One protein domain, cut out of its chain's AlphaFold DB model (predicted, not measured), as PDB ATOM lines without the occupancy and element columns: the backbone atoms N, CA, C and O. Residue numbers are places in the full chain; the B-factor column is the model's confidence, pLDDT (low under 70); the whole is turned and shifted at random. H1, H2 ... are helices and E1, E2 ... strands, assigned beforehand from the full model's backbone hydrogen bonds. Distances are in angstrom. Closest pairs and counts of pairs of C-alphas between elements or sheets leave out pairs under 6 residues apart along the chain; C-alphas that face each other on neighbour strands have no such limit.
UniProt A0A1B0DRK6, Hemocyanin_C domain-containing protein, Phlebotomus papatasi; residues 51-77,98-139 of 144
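This is residues 51 to 77 and 98 to 139 of the 144 residues of the protein "Hemocyanin_C domain-containing protein" of Phlebotomus papatasi (UniProt A0A1B0DRK6). With little regular structure, the domain is a long two-stranded antiparallel ribbon, E1 and E2, with the short helix H2 packed by the start of E2 and H1 beyond the end of E1. A long unnamed stretch, residues 98 to 116, leads to H2. The printed part has 69 residues, 25 in named elements, in the order E1, H1, H2, E2; the class is mixed. It is only just loose, close to extended, with radius of gyration of the C-alphas 16.0 A and spans 46 by 32 by 20 A.

E1, residues 58 to 65, and E2, residues 127 to 134, are antiparallel neighbours at 156 degrees; N 62 and O 130 are within hydrogen-bond range at 2.7 A. A tight link joins E1 to H1, residues 69 to 72, which is apart from E2. H2, residues 117 to 121, touches E2; their closest C-alphas, of Ala 121 and Met 127, are 5.2 A apart. H2 and E1 are near each other, with 7 pairs of C-alphas within 10 A. In H2 every O i to N i+4 pair is within hydrogen-bond range; H1 is too short for one.

E1 begins at C-alpha 58 (6.398, 14.545, -53.343) and is 22.7 A long; H1 is 5.0 A and H2 6.2 A. E2, 21.9 A, ends at C-alpha 134 (5.671, 17.115, -48.952).

The C-alphas farthest apart, of Asn 75 and Thr 139, are 46.5 A apart. Residues 78 to 97 are not printed; C-alphas 77 and 98 are 11.4 A apart across this cut. No printed link is long, and no printed residue is under 70 in pLDDT.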
ATOM      1  N   PRO A  51       7.950  11.851 -43.955       97.44
ATOM      2  CA  PRO A  51       9.023  11.525 -44.888       97.44
ATOM      3  C   PRO A  51       9.717  12.784 -45.418       97.44
ATOM      4  O   PRO A  51       9.099  13.831 -45.565       97.44
ATOM      5  N   LYS A  52      11.000  12.680 -45.777       97.56
ATOM      6  CA  LYS A  52      11.796  13.836 -46.223       97.56
ATOM      7  C   LYS A  52      11.173  14.605 -47.401       97.56
ATOM      8  O   LYS A  52      11.299  15.824 -47.458       97.56
ATOM      9  N   GLY A  53      10.549  13.899 -48.346       96.75
ATOM     10  CA  GLY A  53      10.089  14.472 -49.614       96.75
ATOM     11  C   GLY A  53      11.242  14.897 -50.534       96.75
ATOM     12  O   GLY A  53      12.390  14.471 -50.368       96.75
ATOM     13  N   THR A  54      10.930  15.746 -51.512       96.88
ATOM     14  CA  THR A  54      11.877  16.272 -52.513       96.88
ATOM     15  C   THR A  54      11.763  17.799 -52.626       96.88
ATOM     16  O   THR A  54      10.743  18.362 -52.218       96.88
ATOM     17  N   PRO A  55      12.776  18.507 -53.161       97.12
ATOM     18  CA  PRO A  55      12.682  19.951 -53.418       97.12
ATOM     19  C   PRO A  55      11.551  20.347 -54.377       97.12
ATOM     20  O   PRO A  55      11.011  21.452 -54.283       97.12
ATOM     21  N   GLU A  56      11.174  19.452 -55.285       96.81
ATOM     22  CA  GLU A  56      10.071  19.624 -56.234       96.81
ATOM     23  C   GLU A  56       8.704  19.338 -55.594       96.81
ATOM     24  O   GLU A  56       7.680  19.756 -56.128       96.81
ATOM     25  N   GLY A  57       8.694  18.686 -54.430       97.31
ATOM     26  CA  GLY A  57       7.499  18.173 -53.778       97.31
ATOM     27  C   GLY A  57       7.239  16.713 -54.149       97.31
ATOM     28  O   GLY A  57       7.382  16.307 -55.301       97.31
ATOM     29  N   PHE A  58       6.840  15.921 -53.159       97.75
ATOM     30  CA  PHE A  58       6.398  14.545 -53.343       97.75
ATOM     31  C   PHE A  58       4.960  14.411 -52.848       97.75
ATOM     32  O   PHE A  58       4.665  14.750 -51.699       97.75
ATOM     33  N   THR A  59       4.069  13.945 -53.720       97.94
ATOM     34  CA  THR A  59       2.646  13.804 -53.409       97.94
ATOM     35  C   THR A  59       2.380  12.504 -52.652       97.94
ATOM     36  O   THR A  59       2.833  11.439 -53.069       97.94
ATOM     37  N   PHE A  60       1.646  12.603 -51.545       97.69
ATOM     38  CA  PHE A  60       1.168  11.476 -50.748       97.69
ATOM     39  C   PHE A  60      -0.354  11.521 -50.629       97.69
ATOM     40  O   PHE A  60      -0.935  12.593 -50.443       97.69
ATOM     41  N   ASP A  61      -0.971  10.341 -50.634       97.19
ATOM     42  CA  ASP A  61      -2.350  10.168 -50.194       97.19
ATOM     43  C   ASP A  61      -2.391  10.073 -48.662       97.19
ATOM     44  O   ASP A  61      -1.789   9.188 -48.049       97.19
ATOM     45  N   VAL A  62      -3.120  10.988 -48.032       96.94
ATOM     46  CA  VAL A  62      -3.491  10.928 -46.619       96.94
ATOM     47  C   VAL A  62      -4.779  10.139 -46.498       96.94
ATOM     48  O   VAL A  62      -5.802  10.509 -47.068       96.94
ATOM     49  N   PHE A  63      -4.736   9.079 -45.703       98.00
ATOM     50  CA  PHE A  63      -5.897   8.273 -45.362       98.00
ATOM     51  C   PHE A  63      -6.318   8.534 -43.917       98.00
ATOM     52  O   PHE A  63      -5.495   8.487 -43.002       98.00
ATOM     53  N   ALA A  64      -7.610   8.770 -43.713       97.81
ATOM     54  CA  ALA A  64      -8.226   8.850 -42.398       97.81
ATOM     55  C   ALA A  64      -9.405   7.878 -42.317       97.81
ATOM     56  O   ALA A  64     -10.199   7.764 -43.251       97.81
ATOM     57  N   MET A  65      -9.542   7.200 -41.180       98.06
ATOM     58  CA  MET A  65     -10.631   6.267 -40.910       98.06
ATOM     59  C   MET A  65     -11.160   6.481 -39.497       98.06
ATOM     60  O   MET A  65     -10.381   6.618 -38.557       98.06
ATOM     61  N   ILE A  66     -12.483   6.468 -39.345       97.88
ATOM     62  CA  ILE A  66     -13.155   6.472 -38.042       97.88
ATOM     63  C   ILE A  66     -13.727   5.077 -37.796       97.88
ATOM     64  O   ILE A  66     -14.789   4.734 -38.316       97.88
ATOM     65  N   SER A  67     -13.015   4.241 -37.048       97.50
ATOM     66  CA  SER A  67     -13.463   2.895 -36.679       97.50
ATOM     67  C   SER A  67     -14.501   2.912 -35.547       97.50
ATOM     68  O   SER A  67     -14.749   3.929 -34.896       97.50
ATOM     69  N   ASN A  68     -15.183   1.781 -35.363       97.69
ATOM     70  CA  ASN A  68     -16.177   1.616 -34.309       97.69
ATOM     71  C   ASN A  68     -15.488   1.282 -32.981       97.69
ATOM     72  O   ASN A  68     -14.974   0.178 -32.824       97.69
ATOM     73  N   PHE A  69     -15.585   2.186 -32.002       96.38
ATOM     74  CA  PHE A  69     -14.976   2.034 -30.676       96.38
ATOM     75  C   PHE A  69     -15.251   0.681 -30.003       96.38
ATOM     76  O   PHE A  69     -14.350   0.106 -29.397       96.38
ATOM     77  N   ASN A  70     -16.472   0.146 -30.131       96.94
ATOM     78  CA  ASN A  70     -16.842  -1.132 -29.511       96.94
ATOM     79  C   ASN A  70     -16.013  -2.309 -30.039       96.94
ATOM     80  O   ASN A  70     -15.858  -3.315 -29.351       96.94
ATOM     81  N   ASP A  71     -15.488  -2.186 -31.256       96.75
ATOM     82  CA  ASP A  71     -14.615  -3.190 -31.833       96.75
ATOM     83  C   ASP A  71     -13.136  -2.961 -31.490       96.75
ATOM     84  O   ASP A  71     -12.354  -3.903 -31.614       96.75
ATOM     85  N   ASP A  72     -12.756  -1.756 -31.074       96.75
ATOM     86  CA  ASP A  72     -11.358  -1.343 -30.928       96.75
ATOM     87  C   ASP A  72     -10.904  -1.379 -29.459       96.75
ATOM     88  O   ASP A  72      -9.760  -1.709 -29.166       96.75
ATOM     89  N   THR A  73     -11.803  -1.099 -28.512       94.44
ATOM     90  CA  THR A  73     -11.471  -1.055 -27.080       94.44
ATOM     91  C   THR A  73     -11.022  -2.410 -26.517       94.44
ATOM     92  O   THR A  73     -11.588  -3.463 -26.824       94.44
ATOM     93  N   VAL A  74     -10.036  -2.368 -25.618       94.44
ATOM     94  CA  VAL A  74      -9.608  -3.495 -24.767       94.44
ATOM     95  C   VAL A  74     -10.099  -3.369 -23.318       94.44
ATOM     96  O   VAL A  74      -9.770  -4.210 -22.488       94.44
ATOM     97  N   ASN A  75     -10.917  -2.352 -23.016       89.38
ATOM     98  CA  ASN A  75     -11.440  -2.037 -21.676       89.38
ATOM     99  C   ASN A  75     -10.354  -1.817 -20.604       89.38
ATOM    100  O   ASN A  75     -10.578  -2.090 -19.428       89.38
ATOM    101  N   GLU A  76      -9.196  -1.297 -21.012       84.06
ATOM    102  CA  GLU A  76      -8.141  -0.837 -20.106       84.06
ATOM    103  C   GLU A  76      -8.315   0.654 -19.809       84.06
ATOM    104  O   GLU A  76      -8.538   1.463 -20.714       84.06
ATOM    105  N   GLU A  77      -8.184   1.041 -18.541       79.50
ATOM    106  CA  GLU A  77      -8.189   2.452 -18.160       79.50
ATOM    107  C   GLU A  77      -6.852   3.102 -18.524       79.50
ATOM    108  O   GLU A  77      -5.780   2.567 -18.229       79.50
ATOM    109  N   TYR A  98      -2.108  -3.634 -25.215       94.06
ATOM    110  CA  TYR A  98      -2.081  -2.719 -26.347       94.06
ATOM    111  C   TYR A  98      -3.473  -2.075 -26.511       94.06
ATOM    112  O   TYR A  98      -4.469  -2.799 -26.463       94.06
ATOM    113  N   PRO A  99      -3.569  -0.743 -26.676       92.94
ATOM    114  CA  PRO A  99      -4.822   0.001 -26.511       92.94
ATOM    115  C   PRO A  99      -5.858  -0.187 -27.627       92.94
ATOM    116  O   PRO A  99      -6.934   0.403 -27.551       92.94
ATOM    117  N   ASP A 100      -5.536  -0.974 -28.652       95.50
ATOM    118  CA  ASP A 100      -6.408  -1.284 -29.782       95.50
ATOM    119  C   ASP A 100      -6.457  -2.804 -30.000       95.50
ATOM    120  O   ASP A 100      -5.435  -3.477 -30.128       95.50
ATOM    121  N   ARG A 101      -7.663  -3.369 -30.025       97.25
ATOM    122  CA  ARG A 101      -7.908  -4.800 -30.228       97.25
ATOM    123  C   ARG A 101      -7.679  -5.235 -31.680       97.25
ATOM    124  O   ARG A 101      -7.581  -6.437 -31.949       97.25
ATOM    125  N   ARG A 102      -7.643  -4.298 -32.630       97.50
ATOM    126  CA  ARG A 102      -7.353  -4.581 -34.041       97.50
ATOM    127  C   ARG A 102      -5.908  -5.048 -34.206       97.50
ATOM    128  O   ARG A 102      -5.032  -4.791 -33.384       97.50
ATOM    129  N   ALA A 103      -5.647  -5.748 -35.305       97.81
ATOM    130  CA  ALA A 103      -4.276  -6.061 -35.679       97.81
ATOM    131  C   ALA A 103      -3.516  -4.758 -35.978       97.81
ATOM    132  O   ALA A 103      -4.037  -3.881 -36.667       97.81
ATOM    133  N   MET A 104      -2.284  -4.632 -35.476       97.75
ATOM    134  CA  MET A 104      -1.428  -3.484 -35.786       97.75
ATOM    135  C   MET A 104      -1.272  -3.349 -37.307       97.75
ATOM    136  O   MET A 104      -0.873  -4.299 -37.979       97.75
ATOM    137  N   GLY A 105      -1.594  -2.168 -37.840       97.00
ATOM    138  CA  GLY A 105      -1.617  -1.902 -39.281       97.00
ATOM    139  C   GLY A 105      -3.003  -1.988 -39.926       97.00
ATOM    140  O   GLY A 105      -3.127  -1.654 -41.102       97.00
ATOM    141  N   TYR A 106      -4.048  -2.375 -39.186       97.94
ATOM    142  CA  TYR A 106      -5.433  -2.302 -39.656       97.94
ATOM    143  C   TYR A 106      -5.774  -0.885 -40.170       97.94
ATOM    144  O   TYR A 106      -5.415   0.099 -39.522       97.94
ATOM    145  N   PRO A 107      -6.468  -0.748 -41.317       97.06
ATOM    146  CA  PRO A 107      -7.076  -1.811 -42.125       97.06
ATOM    147  C   PRO A 107      -6.181  -2.347 -43.260       97.06
ATOM    148  O   PRO A 107      -6.671  -3.048 -44.144       97.06
ATOM    149  N   PHE A 108      -4.891  -2.014 -43.263       97.31
ATOM    150  CA  PHE A 108      -3.933  -2.379 -44.312       97.31
ATOM    151  C   PHE A 108      -3.047  -3.581 -43.954       97.31
ATOM    152  O   PHE A 108      -2.188  -3.963 -44.744       97.31
ATOM    153  N   ASP A 109      -3.255  -4.213 -42.794       97.69
ATOM    154  CA  ASP A 109      -2.518  -5.410 -42.363       97.69
ATOM    155  C   ASP A 109      -2.794  -6.634 -43.254       97.69
ATOM    156  O   ASP A 109      -2.034  -7.604 -43.247       97.69
ATOM    157  N   ARG A 110      -3.880  -6.603 -44.038       96.06
ATOM    158  CA  ARG A 110      -4.323  -7.701 -44.906       96.06
ATOM    159  C   ARG A 110      -4.545  -7.223 -46.330       96.06
ATOM    160  O   ARG A 110      -4.982  -6.101 -46.570       96.06
ATOM    161  N   ASN A 111      -4.327  -8.131 -47.277       95.12
ATOM    162  CA  ASN A 111      -4.630  -7.879 -48.681       95.12
ATOM    163  C   ASN A 111      -6.128  -7.625 -48.885       95.12
ATOM    164  O   ASN A 111      -6.968  -8.393 -48.415       95.12
ATOM    165  N   HIS A 112      -6.437  -6.589 -49.663       94.00
ATOM    166  CA  HIS A 112      -7.795  -6.222 -50.042       94.00
ATOM    167  C   HIS A 112      -7.971  -6.345 -51.566       94.00
ATOM    168  O   HIS A 112      -7.061  -5.977 -52.305       94.00
ATOM    169  N   PRO A 113      -9.131  -6.795 -52.084       95.00
ATOM    170  CA  PRO A 113      -9.383  -6.876 -53.531       95.00
ATOM    171  C   PRO A 113      -9.484  -5.517 -54.252       95.00
ATOM    172  O   PRO A 113      -9.683  -5.483 -55.466       95.00
ATOM    173  N   ALA A 114      -9.386  -4.399 -53.524       95.25
ATOM    174  CA  ALA A 114      -9.468  -3.068 -54.117       95.25
ATOM    175  C   ALA A 114      -8.212  -2.811 -54.953       95.25
ATOM    176  O   ALA A 114      -7.105  -3.136 -54.534       95.25
ATOM    177  N   ARG A 115      -8.385  -2.235 -56.145       94.31
ATOM    178  CA  ARG A 115      -7.264  -1.974 -57.060       94.31
ATOM    179  C   ARG A 115      -6.581  -0.643 -56.789       94.31
ATOM    180  O   ARG A 115      -5.409  -0.489 -57.109       94.31
ATOM    181  N   THR A 116      -7.321   0.304 -56.224       95.69
ATOM    182  CA  THR A 116      -6.832   1.631 -55.863       95.69
ATOM    183  C   THR A 116      -7.228   1.959 -54.428       95.69
ATOM    184  O   THR A 116      -8.187   1.398 -53.888       95.69
ATOM    185  N   LEU A 117      -6.504   2.894 -53.812       95.00
ATOM    186  CA  LEU A 117      -6.844   3.389 -52.479       95.00
ATOM    187  C   LEU A 117      -8.203   4.114 -52.477       95.00
ATOM    188  O   LEU A 117      -8.964   3.985 -51.522       95.00
ATOM    189  N   GLN A 118      -8.549   4.797 -53.575       96.19
ATOM    190  CA  GLN A 118      -9.860   5.425 -53.758       96.19
ATOM    191  C   GLN A 118     -10.992   4.391 -53.760       96.19
ATOM    192  O   GLN A 118     -11.993   4.578 -53.070       96.19
ATOM    193  N   ASP A 119     -10.831   3.280 -54.487       96.25
ATOM    194  CA  ASP A 119     -11.819   2.192 -54.495       96.25
ATOM    195  C   ASP A 119     -11.968   1.562 -53.111       96.25
ATOM    196  O   ASP A 119     -13.058   1.134 -52.740       96.25
ATOM    197  N   PHE A 120     -10.874   1.476 -52.352       96.81
ATOM    198  CA  PHE A 120     -10.898   0.997 -50.976       96.81
ATOM    199  C   PHE A 120     -11.697   1.943 -50.071       96.81
ATOM    200  O   PHE A 120     -12.657   1.508 -49.438       96.81
ATOM    201  N   ALA A 121     -11.373   3.238 -50.070       96.25
ATOM    202  CA  ALA A 121     -12.051   4.226 -49.234       96.25
ATOM    203  C   ALA A 121     -13.542   4.380 -49.583       96.25
ATOM    204  O   ALA A 121     -14.373   4.511 -48.690       96.25
ATOM    205  N   ASN A 122     -13.910   4.285 -50.865       95.38
ATOM    206  CA  ASN A 122     -15.301   4.408 -51.317       95.38
ATOM    207  C   ASN A 122     -16.219   3.263 -50.844       95.38
ATOM    208  O   ASN A 122     -17.440   3.375 -50.962       95.38
ATOM    209  N   GLN A 123     -15.673   2.162 -50.323       94.25
ATOM    210  CA  GLN A 123     -16.473   1.039 -49.820       94.25
ATOM    211  C   GLN A 123     -17.114   1.310 -48.460       94.25
ATOM    212  O   GLN A 123     -17.968   0.537 -48.025       94.25
ATOM    213  N   SER A 124     -16.719   2.369 -47.752       94.31
ATOM    214  CA  SER A 124     -17.318   2.718 -46.466       94.31
ATOM    215  C   SER A 124     -17.373   4.226 -46.250       94.31
ATOM    216  O   SER A 124     -16.482   4.971 -46.630       94.31
ATOM    217  N   SER A 125     -18.430   4.693 -45.588       96.81
ATOM    218  CA  SER A 125     -18.662   6.125 -45.352       96.81
ATOM    219  C   SER A 125     -17.799   6.730 -44.238       96.81
ATOM    220  O   SER A 125     -17.896   7.924 -43.972       96.81
ATOM    221  N   ASN A 126     -17.017   5.911 -43.530       97.56
ATOM    222  CA  ASN A 126     -16.160   6.312 -42.413       97.56
ATOM    223  C   ASN A 126     -14.678   6.440 -42.802       97.56
ATOM    224  O   ASN A 126     -13.844   6.641 -41.919       97.56
ATOM    225  N   MET A 127     -14.352   6.292 -44.087       97.94
ATOM    226  CA  MET A 127     -13.010   6.469 -44.637       97.94
ATOM    227  C   MET A 127     -12.967   7.723 -45.507       97.94
ATOM    228  O   MET A 127     -13.926   8.044 -46.207       97.94
ATOM    229  N   GLY A 128     -11.847   8.434 -45.465       97.31
ATOM    230  CA  GLY A 128     -11.613   9.637 -46.250       97.31
ATOM    231  C   GLY A 128     -10.183   9.691 -46.764       97.31
ATOM    232  O   GLY A 128      -9.255   9.228 -46.097       97.31
ATOM    233  N   LEU A 129     -10.029  10.270 -47.951       97.62
ATOM    234  CA  LEU A 129      -8.740  10.526 -48.576       97.62
ATOM    235  C   LEU A 129      -8.530  12.026 -48.754       97.62
ATOM    236  O   LEU A 129      -9.475  12.769 -49.023       97.62
ATOM    237  N   GLY A 130      -7.284  12.450 -48.622       96.38
ATOM    238  CA  GLY A 130      -6.820  13.778 -48.992       96.38
ATOM    239  C   GLY A 130      -5.454  13.678 -49.649       96.38
ATOM    240  O   GLY A 130      -4.701  12.755 -49.372       96.38
ATOM    241  N   GLU A 131      -5.122  14.631 -50.507       97.31
ATOM    242  CA  GLU A 131      -3.801  14.702 -51.125       97.31
ATOM    243  C   GLU A 131      -2.953  15.748 -50.394       97.31
ATOM    244  O   GLU A 131      -3.428  16.852 -50.111       97.31
ATOM    245  N   ILE A 132      -1.696  15.418 -50.092       97.00
ATOM    246  CA  ILE A 132      -0.717  16.378 -49.574       97.00
ATOM    247  C   ILE A 132       0.555  16.365 -50.413       97.00
ATOM    248  O   ILE A 132       0.965  15.334 -50.941       97.00
ATOM    249  N   ASN A 133       1.224  17.514 -50.481       98.00
ATOM    250  CA  ASN A 133       2.534  17.642 -51.105       98.00
ATOM    251  C   ASN A 133       3.598  17.909 -50.034       98.00
ATOM    252  O   ASN A 133       3.549  18.921 -49.334       98.00
ATOM    253  N   VAL A 134       4.563  16.999 -49.906       98.12
ATOM    254  CA  VAL A 134       5.671  17.115 -48.952       98.12
ATOM    255  C   VAL A 134       6.904  17.644 -49.673       98.12
ATOM    256  O   VAL A 134       7.464  16.971 -50.543       98.12
ATOM    257  N   ARG A 135       7.346  18.846 -49.294       98.12
ATOM    258  CA  ARG A 135       8.470  19.542 -49.923       98.12
ATOM    259  C   ARG A 135       9.672  19.645 -48.991       98.12
ATOM    260  O   ARG A 135       9.571  20.186 -47.893       98.12
ATOM    261  N   PHE A 136      10.826  19.191 -49.468       98.00
ATOM    262  CA  PHE A 136      12.091  19.335 -48.758       98.00
ATOM    263  C   PHE A 136      12.723  20.701 -49.037       98.00
ATOM    264  O   PHE A 136      13.031  21.029 -50.184       98.00
ATOM    265  N   THR A 137      13.006  21.467 -47.985       97.38
ATOM    266  CA  THR A 137      13.804  22.694 -48.085       97.38
ATOM    267  C   THR A 137      15.229  22.396 -47.637       97.38
ATOM    268  O   THR A 137      15.455  22.022 -46.490       97.38
ATOM    269  N   ASN A 138      16.204  22.562 -48.537       95.94
ATOM    270  CA  ASN A 138      17.617  22.304 -48.245       95.94
ATOM    271  C   ASN A 138      18.263  23.467 -47.473       95.94
ATOM    272  O   ASN A 138      19.149  24.156 -47.979       95.94
ATOM    273  N   THR A 139      17.776  23.715 -46.263       96.50
ATOM    274  CA  THR A 139      18.293  24.735 -45.350       96.50
ATOM    275  C   THR A 139      18.500  24.141 -43.965       96.50
ATOM    276  O   THR A 139      17.754  23.273 -43.515       96.50
TER     277      THR A 139